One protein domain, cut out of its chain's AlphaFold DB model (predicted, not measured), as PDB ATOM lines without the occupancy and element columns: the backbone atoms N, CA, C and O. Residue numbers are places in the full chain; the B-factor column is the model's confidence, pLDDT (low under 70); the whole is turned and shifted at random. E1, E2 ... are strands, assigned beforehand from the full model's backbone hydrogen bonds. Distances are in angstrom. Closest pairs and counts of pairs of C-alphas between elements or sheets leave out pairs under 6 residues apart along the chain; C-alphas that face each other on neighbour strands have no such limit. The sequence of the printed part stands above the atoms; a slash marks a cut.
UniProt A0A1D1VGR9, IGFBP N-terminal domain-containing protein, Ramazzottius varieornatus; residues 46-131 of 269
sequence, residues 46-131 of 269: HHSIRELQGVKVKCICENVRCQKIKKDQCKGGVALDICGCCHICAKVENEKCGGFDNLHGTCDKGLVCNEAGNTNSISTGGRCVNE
ATOM      1  N   HIS A  46     200.691 202.298 189.371       77.56
ATOM      2  CA  HIS A  46     201.646 201.839 188.373       77.56
ATOM      3  C   HIS A  46     201.920 202.927 187.342       77.56
ATOM      4  O   HIS A  46     201.110 203.831 187.113       77.56
ATOM      5  N   HIS A  47     203.095 202.838 186.731       81.62
ATOM      6  CA  HIS A  47     203.425 203.627 185.560       81.62
ATOM      7  C   HIS A  47     203.011 202.848 184.320       81.62
ATOM      8  O   HIS A  47     203.320 201.664 184.204       81.62
ATOM      9  N   SER A  48     202.328 203.520 183.403       71.50
ATOM     10  CA  SER A  48     201.985 202.967 182.096       71.50
ATOM     11  C   SER A  48     202.594 203.853 181.023       71.50
ATOM     12  O   SER A  48     202.588 205.080 181.154       71.50
ATOM     13  N   ILE A  49     203.170 203.241 179.995       71.00
ATOM     14  CA  ILE A  49     203.631 203.944 178.802       71.00
ATOM     15  C   ILE A  49     202.633 203.598 177.711       71.00
ATOM     16  O   ILE A  49     202.483 202.424 177.375       71.00
ATOM     17  N   ARG A  50     201.950 204.608 177.175       69.69
ATOM     18  CA  ARG A  50     201.066 204.439 176.020       69.69
ATOM     19  C   ARG A  50     201.617 205.187 174.825       69.69
ATOM     20  O   ARG A  50     202.201 206.258 174.967       69.69
ATOM     21  N   GLU A  51     201.450 204.585 173.660       62.25
ATOM     22  CA  GLU A  51     201.829 205.168 172.384       62.25
ATOM     23  C   GLU A  51     200.576 205.745 171.733       62.25
ATOM     24  O   GLU A  51     199.633 205.020 171.423       62.25
ATOM     25  N   LEU A  52     200.541 207.067 171.600       61.03
ATOM     26  CA  LEU A  52     199.441 207.804 170.987       61.03
ATOM     27  C   LEU A  52     200.021 208.597 169.834       61.03
ATOM     28  O   LEU A  52     200.879 209.447 170.049       61.03
ATOM     29  N   GLN A  53     199.592 208.286 168.611       57.50
ATOM     30  CA  GLN A  53     200.048 208.995 167.409       57.50
ATOM     31  C   GLN A  53     201.594 209.066 167.303       57.50
ATOM     32  O   GLN A  53     202.154 210.077 166.888       57.50
ATOM     33  N   GLY A  54     202.301 208.004 167.723       59.69
ATOM     34  CA  GLY A  54     203.771 207.921 167.705       59.69
ATOM     35  C   GLY A  54     204.492 208.642 168.856       59.69
ATOM     36  O   GLY A  54     205.723 208.687 168.881       59.69
ATOM     37  N   VAL A  55     203.759 209.195 169.827       62.16
ATOM     38  CA  VAL A  55     204.315 209.819 171.037       62.16
ATOM     39  C   VAL A  55     204.153 208.874 172.226       62.16
ATOM     40  O   VAL A  55     203.052 208.426 172.543       62.16
ATOM     41  N   LYS A  56     205.261 208.578 172.919       76.44
ATOM     42  CA  LYS A  56     205.250 207.810 174.173       76.44
ATOM     43  C   LYS A  56     204.857 208.717 175.336       76.44
ATOM     44  O   LYS A  56     205.674 209.503 175.817       76.44
ATOM     45  N   VAL A  57     203.627 208.569 175.817       74.81
ATOM     46  CA  VAL A  57     203.115 209.292 176.983       74.81
ATOM     47  C   VAL A  57     203.336 208.447 178.235       74.81
ATOM     48  O   VAL A  57     202.889 207.301 178.326       74.81
ATOM     49  N   LYS A  58     204.047 209.012 179.216       85.06
ATOM     50  CA  LYS A  58     204.234 208.398 180.534       85.06
ATOM     51  C   LYS A  58     203.066 208.777 181.439       85.06
ATOM     52  O   LYS A  58     202.966 209.913 181.889       85.06
ATOM     53  N   CYS A  59     202.238 207.798 181.764       82.62
ATOM     54  CA  CYS A  59     201.103 207.941 182.661       82.62
ATOM     55  C   CYS A  59     201.429 207.468 184.080       82.62
ATOM     56  O   CYS A  59     202.208 206.532 184.293       82.62
ATOM     57  N   ILE A  60     200.792 208.102 185.065       87.31
ATOM     58  CA  ILE A  60     200.760 207.642 186.456       87.31
ATOM     59  C   ILE A  60     199.326 207.221 186.740       87.31
ATOM     60  O   ILE A  60     198.449 208.072 186.852       87.31
ATOM     61  N   CYS A  61     199.088 205.916 186.841       84.31
ATOM     62  CA  CYS A  61     197.772 205.401 187.176       84.31
ATOM     63  C   CYS A  61     197.674 205.165 188.678       84.31
ATOM     64  O   CYS A  61     198.481 204.435 189.253       84.31
ATOM     65  N   GLU A  62     196.676 205.781 189.302       87.06
ATOM     66  CA  GLU A  62     196.359 205.624 190.716       87.06
ATOM     67  C   GLU A  62     194.837 205.481 190.840       87.06
ATOM     68  O   GLU A  62     194.105 206.466 190.941       87.06
ATOM     69  N   ASN A  63     194.354 204.237 190.780       77.94
ATOM     70  CA  ASN A  63     192.931 203.917 190.602       77.94
ATOM     71  C   ASN A  63     192.009 204.458 191.713       77.94
ATOM     72  O   ASN A  63     190.813 204.647 191.499       77.94
ATOM     73  N   VAL A  64     192.563 204.760 192.887       82.12
ATOM     74  CA  VAL A  64     191.850 205.400 193.999       82.12
ATOM     75  C   VAL A  64     191.416 206.828 193.713       82.12
ATOM     76  O   VAL A  64     190.464 207.300 194.328       82.12
ATOM     77  N   ARG A  65     192.105 207.518 192.799       85.44
ATOM     78  CA  ARG A  65     191.766 208.886 192.390       85.44
ATOM     79  C   ARG A  65     190.723 208.913 191.281       85.44
ATOM     80  O   ARG A  65     190.219 209.982 190.953       85.44
ATOM     81  N   CYS A  66     190.396 207.758 190.707       87.81
ATOM     82  CA  CYS A  66     189.387 207.673 189.670       87.81
ATOM     83  C   CYS A  66     187.996 207.911 190.253       87.81
ATOM     84  O   CYS A  66     187.607 207.323 191.269       87.81
ATOM     85  N   GLN A  67     187.208 208.720 189.554       86.19
ATOM     86  CA  GLN A  67     185.790 208.836 189.845       86.19
ATOM     87  C   GLN A  67     185.106 207.487 189.595       86.19
ATOM     88  O   GLN A  67     185.347 206.811 188.596       86.19
ATOM     89  N   LYS A  68     184.241 207.077 190.524       87.25
ATOM     90  CA  LYS A  68     183.425 205.875 190.350       87.25
ATOM     91  C   LYS A  68     182.267 206.216 189.423       87.25
ATOM     92  O   LYS A  68     181.379 206.966 189.816       87.25
ATOM     93  N   ILE A  69     182.278 205.640 188.231       86.69
ATOM     94  CA  ILE A  69     181.197 205.762 187.257       86.69
ATOM     95  C   ILE A  69     180.375 204.480 187.287       86.69
ATOM     96  O   ILE A  69     180.933 203.378 187.303       86.69
ATOM     97  N   LYS A  70     179.050 204.617 187.321       85.31
ATOM     98  CA  LYS A  70     178.140 203.494 187.104       85.31
ATOM     99  C   LYS A  70     177.678 203.500 185.647       85.31
ATOM    100  O   LYS A  70     177.476 204.562 185.068       85.31
ATOM    101  N   LYS A  71     177.527 202.317 185.050       79.81
ATOM    102  CA  LYS A  71     177.212 202.171 183.619       79.81
ATOM    103  C   LYS A  71     175.891 202.851 183.226       79.81
ATOM    104  O   LYS A  71     175.806 203.409 182.146       79.81
ATOM    105  N   ASP A  72     174.904 202.845 184.115       87.12
ATOM    106  CA  ASP A  72     173.594 203.495 183.963       87.12
ATOM    107  C   ASP A  72     173.656 205.033 183.940       87.12
ATOM    108  O   ASP A  72     172.696 205.679 183.533       87.12
ATOM    109  N   GLN A  73     174.776 205.630 184.356       88.81
ATOM    110  CA  GLN A  73     174.984 207.081 184.326       88.81
ATOM    111  C   GLN A  73     175.603 207.568 183.011       88.81
ATOM    112  O   GLN A  73     175.681 208.776 182.783       88.81
ATOM    113  N   CYS A  74     176.065 206.653 182.160       91.88
ATOM    114  CA  CYS A  74     176.648 206.991 180.874       91.88
ATOM    115  C   CYS A  74     175.595 206.879 179.773       91.88
ATOM    116  O   CYS A  74     174.840 205.915 179.703       91.88
ATOM    117  N   LYS A  75     175.568 207.885 178.893       92.19
ATOM    118  CA  LYS A  75     174.737 207.862 177.684       92.19
ATOM    119  C   LYS A  75     175.145 206.716 176.747       92.19
ATOM    120  O   LYS A  75     174.286 206.128 176.105       92.19
ATOM    121  N   GLY A  76     176.444 206.423 176.690       88.25
ATOM    122  CA  GLY A  76     176.997 205.214 176.087       88.25
ATOM    123  C   GLY A  76     177.478 204.221 177.142       88.25
ATOM    124  O   GLY A  76     177.094 204.266 178.311       88.25
ATOM    125  N   GLY A  77     178.369 203.332 176.742       91.69
ATOM    126  CA  GLY A  77     179.107 202.445 177.615       91.69
ATOM    127  C   GLY A  77     180.177 203.156 178.442       91.69
ATOM    128  O   GLY A  77     180.217 204.375 178.621       91.69
ATOM    129  N   VAL A  78     181.075 202.335 178.973       91.12
ATOM    130  CA  VAL A  78     182.210 202.785 179.770       91.12
ATOM    131  C   VAL A  78     183.476 202.502 178.973       91.12
ATOM    132  O   VAL A  78     183.711 201.362 178.572       91.12
ATOM    133  N   ALA A  79     184.276 203.541 178.766       89.50
ATOM    134  CA  ALA A  79     185.600 203.474 178.164       89.50
ATOM    135  C   ALA A  79     186.674 203.727 179.232       89.50
ATOM    136  O   ALA A  79     186.368 204.016 180.391       89.50
ATOM    137  N   LEU A  80     187.941 203.611 178.847       86.62
ATOM    138  CA  LEU A  80     189.059 204.026 179.686       86.62
ATOM    139  C   LEU A  80     189.553 205.406 179.256       86.62
ATOM    140  O   LEU A  80     189.420 205.786 178.094       86.62
ATOM    141  N   ASP A  81     190.126 206.146 180.200       85.25
ATOM    142  CA  ASP A  81     190.838 207.384 179.907       85.25
ATOM    143  C   ASP A  81     192.046 207.156 178.980       85.25
ATOM    144  O   ASP A  81     192.441 206.028 178.672       85.25
ATOM    145  N   ILE A  82     192.676 208.254 178.564       83.75
ATOM    146  CA  ILE A  82     193.886 208.240 177.735       83.75
ATOM    147  C   ILE A  82     195.003 207.343 178.290       83.75
ATOM    148  O   ILE A  82     195.740 206.716 177.530       83.75
ATOM    149  N   CYS A  83     195.133 207.268 179.612       84.00
ATOM    150  CA  CYS A  83     196.157 206.476 180.274       84.00
ATOM    151  C   CYS A  83     195.772 204.996 180.403       84.00
ATOM    152  O   CYS A  83     196.614 204.167 180.764       84.00
ATOM    153  N   GLY A  84     194.525 204.640 180.092       84.19
ATOM    154  CA  GLY A  84     193.966 203.319 180.341       84.19
ATOM    155  C   GLY A  84     193.729 203.034 181.823       84.19
ATOM    156  O   GLY A  84     193.769 201.870 182.211       84.19
ATOM    157  N   CYS A  85     193.581 204.067 182.653       87.88
ATOM    158  CA  CYS A  85     193.539 203.958 184.107       87.88
ATOM    159  C   CYS A  85     192.114 204.056 184.654       87.88
ATOM    160  O   CYS A  85     191.606 203.120 185.274       87.88
ATOM    161  N   CYS A  86     191.468 205.202 184.449       88.25
ATOM    162  CA  CYS A  86     190.144 205.464 184.980       88.25
ATOM    163  C   CYS A  86     189.060 205.100 183.975       88.25
ATOM    164  O   CYS A  86     189.192 205.330 182.777       88.25
ATOM    165  N   HIS A  87     187.951 204.577 184.492       89.50
ATOM    166  CA  HIS A  87     186.731 204.413 183.718       89.50
ATOM    167  C   HIS A  87     186.101 205.790 183.475       89.50
ATOM    168  O   HIS A  87     185.925 206.557 184.422       89.50
ATOM    169  N   ILE A  88     185.760 206.081 182.223       90.69
ATOM    170  CA  ILE A  88     185.081 207.298 181.765       90.69
ATOM    171  C   ILE A  88     183.835 206.917 180.959       90.69
ATOM    172  O   ILE A  88     183.745 205.806 180.437       90.69
ATOM    173  N   CYS A  89     182.860 207.819 180.837       93.62
ATOM    174  CA  CYS A  89     181.745 207.578 179.921       93.62
ATOM    175  C   CYS A  89     182.229 207.648 178.473       93.62
ATOM    176  O   CYS A  89     182.889 208.616 178.082       93.62
ATOM    177  N   ALA A  90     181.887 206.624 177.697       93.69
ATOM    178  CA  ALA A  90     182.207 206.576 176.285       93.69
ATOM    179  C   ALA A  90     181.341 207.563 175.488       93.69
ATOM    180  O   ALA A  90     180.203 207.864 175.863       93.69
ATOM    181  N   LYS A  91     181.903 208.079 174.398       94.50
ATOM    182  CA  LYS A  91     181.238 208.988 173.463       94.50
ATOM    183  C   LYS A  91     180.359 208.197 172.509       94.50
ATOM    184  O   LYS A  91     180.823 207.247 171.886       94.50
ATOM    185  N   VAL A  92     179.098 208.593 172.401       94.00
ATOM    186  CA  VAL A  92     178.155 207.954 171.476       94.00
ATOM    187  C   VAL A  92     178.230 208.592 170.092       94.00
ATOM    188  O   VAL A  92     178.945 209.572 169.884       94.00
ATOM    189  N   GLU A  93     177.494 208.031 169.140       93.31
ATOM    190  CA  GLU A  93     177.462 208.476 167.752       93.31
ATOM    191  C   GLU A  93     177.287 210.001 167.628       93.31
ATOM    192  O   GLU A  93     176.502 210.628 168.349       93.31
ATOM    193  N   ASN A  94     178.045 210.602 166.712       89.88
ATOM    194  CA  ASN A  94     178.125 212.034 166.422       89.88
ATOM    195  C   ASN A  94     178.708 212.932 167.527       89.88
ATOM    196  O   ASN A  94     178.863 214.139 167.300       89.88
ATOM    197  N   GLU A  95     179.073 212.396 168.693       92.75
ATOM    198  CA  GLU A  95     179.771 213.170 169.719       92.75
ATOM    199  C   GLU A  95     181.242 213.380 169.366       92.75
ATOM    200  O   GLU A  95     181.870 212.568 168.686       92.75
ATOM    201  N   LYS A  96     181.799 214.498 169.842       91.25
ATOM    202  CA  LYS A  96     183.204 214.841 169.626       91.25
ATOM    203  C   LYS A  96     184.112 213.827 170.328       91.25
ATOM    204  O   LYS A  96     183.855 213.500 171.483       91.25
ATOM    205  N   CYS A  97     185.176 213.398 169.659       90.31
ATOM    206  CA  CYS A  97     186.150 212.419 170.151       90.31
ATOM    207  C   CYS A  97     187.577 212.785 169.713       90.31
ATOM    208  O   CYS A  97     187.767 213.683 168.891       90.31
ATOM    209  N   GLY A  98     188.590 212.121 170.272       86.69
ATOM    210  CA  GLY A  98     189.985 212.295 169.846       86.69
ATOM    211  C   GLY A  98     190.592 213.656 170.210       86.69
ATOM    212  O   GLY A  98     190.345 214.197 171.295       86.69
ATOM    213  N   GLY A  99     191.391 214.215 169.297       80.25
ATOM    214  CA  GLY A  99     192.157 215.451 169.504       80.25
ATOM    215  C   GLY A  99     193.459 215.227 170.279       80.25
ATOM    216  O   GLY A  99     193.809 214.092 170.598       80.25
ATOM    217  N   PHE A 100     194.175 216.315 170.590       75.81
ATOM    218  CA  PHE A 100     195.436 216.244 171.339       75.81
ATOM    219  C   PHE A 100     195.219 215.487 172.653       75.81
ATOM    220  O   PHE A 100     194.354 215.866 173.446       75.81
ATOM    221  N   ASP A 101     195.966 214.401 172.850       69.69
ATOM    222  CA  ASP A 101     195.859 213.540 174.026       69.69
ATOM    223  C   ASP A 101     194.420 213.038 174.310       69.69
ATOM    224  O   ASP A 101     194.012 212.885 175.463       69.69
ATOM    225  N   ASN A 102     193.623 212.754 173.269       73.56
ATOM    226  CA  ASN A 102     192.237 212.278 173.410       73.56
ATOM    227  C   ASN A 102     191.371 213.174 174.320       73.56
ATOM    228  O   ASN A 102     190.442 212.692 174.974       73.56
ATOM    229  N   LEU A 103     191.644 214.484 174.364       77.06
ATOM    230  CA  LEU A 103     190.923 215.435 175.217       77.06
ATOM    231  C   LEU A 103     189.405 215.418 174.981       77.06
ATOM    232  O   LEU A 103     188.621 215.709 175.885       77.06
ATOM    233  N   HIS A 104     188.970 215.088 173.766       83.50
ATOM    234  CA  HIS A 104     187.554 215.007 173.431       83.50
ATOM    235  C   HIS A 104     186.920 213.655 173.778       83.50
ATOM    236  O   HIS A 104     185.700 213.535 173.722       83.50
ATOM    237  N   GLY A 105     187.700 212.682 174.245       87.19
ATOM    238  CA  GLY A 105     187.226 211.405 174.766       87.19
ATOM    239  C   GLY A 105     187.245 210.267 173.749       87.19
ATOM    240  O   GLY A 105     187.596 210.436 172.581       87.19
ATOM    241  N   THR A 106     186.863 209.090 174.239       90.56
ATOM    242  CA  THR A 106     186.915 207.813 173.520       90.56
ATOM    243  C   THR A 106     185.511 207.370 173.131       90.56
ATOM    244  O   THR A 106     184.598 207.448 173.953       90.56
ATOM    245  N   CYS A 107     185.346 206.912 171.892       92.81
ATOM    246  CA  CYS A 107     184.073 206.415 171.383       92.81
ATOM    247  C   CYS A 107     183.628 205.114 172.064       92.81
ATOM    248  O   CYS A 107     184.440 204.370 172.617       92.81
ATOM    249  N   ASP A 108     182.318 204.884 172.064       93.75
ATOM    250  CA  ASP A 108     181.693 203.668 172.576       93.75
ATOM    251  C   ASP A 108     181.973 202.457 171.679       93.75
ATOM    252  O   ASP A 108     182.486 202.579 170.567       93.75
ATOM    253  N   LYS A 109     181.660 201.260 172.174       89.69
ATOM    254  CA  LYS A 109     181.888 200.011 171.436       89.69
ATOM    255  C   LYS A 109     181.155 200.032 170.089       89.69
ATOM    256  O   LYS A 109     179.962 200.314 170.052       89.69
ATOM    257  N   GLY A 110     181.867 199.684 169.015       87.88
ATOM    258  CA  GLY A 110     181.348 199.691 167.638       87.88
ATOM    259  C   GLY A 110     181.419 201.054 166.940       87.88
ATOM    260  O   GLY A 110     180.989 201.171 165.793       87.88
ATOM    261  N   LEU A 111     181.963 202.077 167.612       90.56
ATOM    262  CA  LEU A 111     182.175 203.404 167.052       90.56
ATOM    263  C   LEU A 111     183.668 203.723 166.927       90.56
ATOM    264  O   LEU A 111     184.446 203.529 167.863       90.56
ATOM    265  N   VAL A 112     184.047 204.330 165.806       90.31
ATOM    266  CA  VAL A 112     185.394 204.850 165.552       90.31
ATOM    267  C   VAL A 112     185.398 206.369 165.550       90.31
ATOM    268  O   VAL A 112     184.428 207.017 165.154       90.31
ATOM    269  N   CYS A 113     186.504 206.960 166.007       89.19
ATOM    270  CA  CYS A 113     186.664 208.406 165.971       89.19
ATOM    271  C   CYS A 113     187.087 208.859 164.573       89.19
ATOM    272  O   CYS A 113     188.236 208.677 164.176       89.19
ATOM    273  N   ASN A 114     186.158 209.454 163.834       87.25
ATOM    274  CA  ASN A 114     186.397 209.957 162.493       87.25
ATOM    275  C   ASN A 114     186.855 211.422 162.520       87.25
ATOM    276  O   ASN A 114     186.080 212.319 162.859       87.25
ATOM    277  N   GLU A 115     188.101 211.663 162.119       80.56
ATOM    278  CA  GLU A 115     188.713 212.996 162.018       80.56
ATOM    279  C   GLU A 115     188.604 213.612 160.602       80.56
ATOM    280  O   GLU A 115     189.221 214.644 160.319       80.56
ATOM    281  N   ALA A 116     187.822 213.007 159.693       64.62
ATOM    282  CA  ALA A 116     187.668 213.466 158.312       64.62
ATOM    283  C   ALA A 116     187.153 214.914 158.242       64.62
ATOM    284  O   ALA A 116     186.036 215.225 158.659       64.62
ATOM    285  N   GLY A 117     187.981 215.800 157.680       54.03
ATOM    286  CA  GLY A 117     187.631 217.195 157.401       54.03
ATOM    287  C   GLY A 117     188.604 218.250 157.929       54.03
ATOM    288  O   GLY A 117     188.403 219.425 157.631       54.03
ATOM    289  N   ASN A 118     189.663 217.892 158.667       50.31
ATOM    290  CA  ASN A 118     190.638 218.884 159.135       50.31
ATOM    291  C   ASN A 118     192.090 218.462 158.893       50.31
ATOM    292  O   ASN A 118     192.796 218.002 159.786       50.31
ATOM    293  N   THR A 119     192.551 218.661 157.662       46.91
ATOM    294  CA  THR A 119     193.892 218.279 157.203       46.91
ATOM    295  C   THR A 119     195.041 219.097 157.799       46.91
ATOM    296  O   THR A 119     196.172 218.873 157.394       46.91
ATOM    297  N   ASN A 120     194.822 220.017 158.755       50.81
ATOM    298  CA  ASN A 120     195.908 220.844 159.310       50.81
ATOM    299  C   ASN A 120     195.799 221.196 160.805       50.81
ATOM    300  O   ASN A 120     196.402 222.172 161.249       50.81
ATOM    301  N   SER A 121     195.079 220.415 161.616       45.44
ATOM    302  CA  SER A 121     194.981 220.709 163.053       45.44
ATOM    303  C   SER A 121     195.075 219.442 163.903       45.44
ATOM    304  O   SER A 121     194.066 218.804 164.181       45.44
ATOM    305  N   ILE A 122     196.269 219.154 164.433       54.00
ATOM    306  CA  ILE A 122     196.540 218.150 165.495       54.00
ATOM    307  C   ILE A 122     195.626 218.352 166.736       54.00
ATOM    308  O   ILE A 122     195.526 217.510 167.622       54.00
ATOM    309  N   SER A 123     194.913 219.479 166.802       55.53
ATOM    310  CA  SER A 123     194.158 219.943 167.962       55.53
ATOM    311  C   SER A 123     192.633 219.819 167.863       55.53
ATOM    312  O   SER A 123     191.972 220.129 168.852       55.53
ATOM    313  N   THR A 124     192.029 219.430 166.729       68.06
ATOM    314  CA  THR A 124     190.557 219.556 166.601       68.06
ATOM    315  C   THR A 124     189.740 218.323 166.961       68.06
ATOM    316  O   THR A 124     188.582 218.502 167.347       68.06
ATOM    317  N   GLY A 125     190.321 217.123 166.904       75.56
ATOM    318  CA  GLY A 125     189.596 215.860 167.089       75.56
ATOM    319  C   GLY A 125     188.530 215.598 166.024       75.56
ATOM    320  O   GLY A 125     188.404 216.351 165.057       75.56
ATOM    321  N   GLY A 126     187.771 214.523 166.216       88.50
ATOM    322  CA  GLY A 126     186.784 213.993 165.279       88.50
ATOM    323  C   GLY A 126     185.391 213.817 165.883       88.50
ATOM    324  O   GLY A 126     185.055 214.435 166.901       88.50
ATOM    325  N   ARG A 127     184.578 212.961 165.256       90.94
ATOM    326  CA  ARG A 127     183.274 212.510 165.769       90.94
ATOM    327  C   ARG A 127     183.145 210.992 165.735       90.94
ATOM    328  O   ARG A 127     183.681 210.357 164.836       90.94
ATOM    329  N   CYS A 128     182.419 210.424 166.692       91.69
ATOM    330  CA  CYS A 128     182.165 208.988 166.721       91.69
ATOM    331  C   CYS A 128     181.186 208.578 165.617       91.69
ATOM    332  O   CYS A 128     180.096 209.141 165.530       91.69
ATOM    333  N   VAL A 129     181.563 207.600 164.798       90.81
ATOM    334  CA  VAL A 129     180.750 207.049 163.699       90.81
ATOM    335  C   VAL A 129     180.799 205.522 163.731       90.81
ATOM    336  O   VAL A 129     181.743 204.967 164.288       90.81
ATOM    337  N   ASN A 130     179.807 204.841 163.156       88.50
ATOM    338  CA  ASN A 130     179.779 203.375 163.105       88.50
ATOM    339  C   ASN A 130     180.919 202.825 162.231       88.50
ATOM    340  O   ASN A 130     181.205 203.377 161.171       88.50
ATOM    341  N   GLU A 131     181.537 201.719 162.660       68.19
ATOM    342  CA  GLU A 131     182.602 201.025 161.907       68.19
ATOM    343  C   GLU A 131     182.158 200.542 160.512       68.19
ATOM    344  O   GLU A 131     182.994 200.380 159.625       68.19
TER     345      GLU A 131
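AT A GLANCE: This is residues 46 to 131 of the 269 residues of the protein "IGFBP N-terminal domain-containing protein" of Ramazzottius varieornatus (UniProt A0A1D1VGR9). Little regular structure is here: a flat, mostly looped body holds three separate hairpins, the long E1-E2 along one edge, the small E3-E4 and E5-E6 among the loops. The printed part has 86 residues, no named helix and strands E1 to E6 in order, paired antiparallel; it is all strand, with 30 residues in named elements. It is compact, radius of gyration of the C-alphas 13.4 A, spanning 39 by 33 by 18 A.

HOW THE PARTS SIT: Start at the hairpin of E1, residues 46 to 52, and E2, residues 55 to 62, antiparallel at 150 degrees: N 57 and O 50, 2.8 A, are within hydrogen-bond range. So are N 88 and O 79, 2.8 A, in hairpin E3, residues 78 to 80, and E4, 87 to 89, and N 112 and O 129, 2.8 A, in hairpin E5, 111 to 114, and E6, 126 to 130. E2 and E3 are apart, as are E4 and E5.

IN THESE COORDINATES: Find C-alpha 46 at (201.646, 201.839, 188.373); E1 runs 18.5 A, E2 21.6 A. E6 runs 12.9 A to C-alpha 130 at (179.779, 203.375, 163.105).

THE WHOLE: The printed part has no cut. Links E2-E3, E4-E5 and E5-E6 are long. Look for pLDDT under 70 at residues 50 to 55, 101, 116 to 124 and 131.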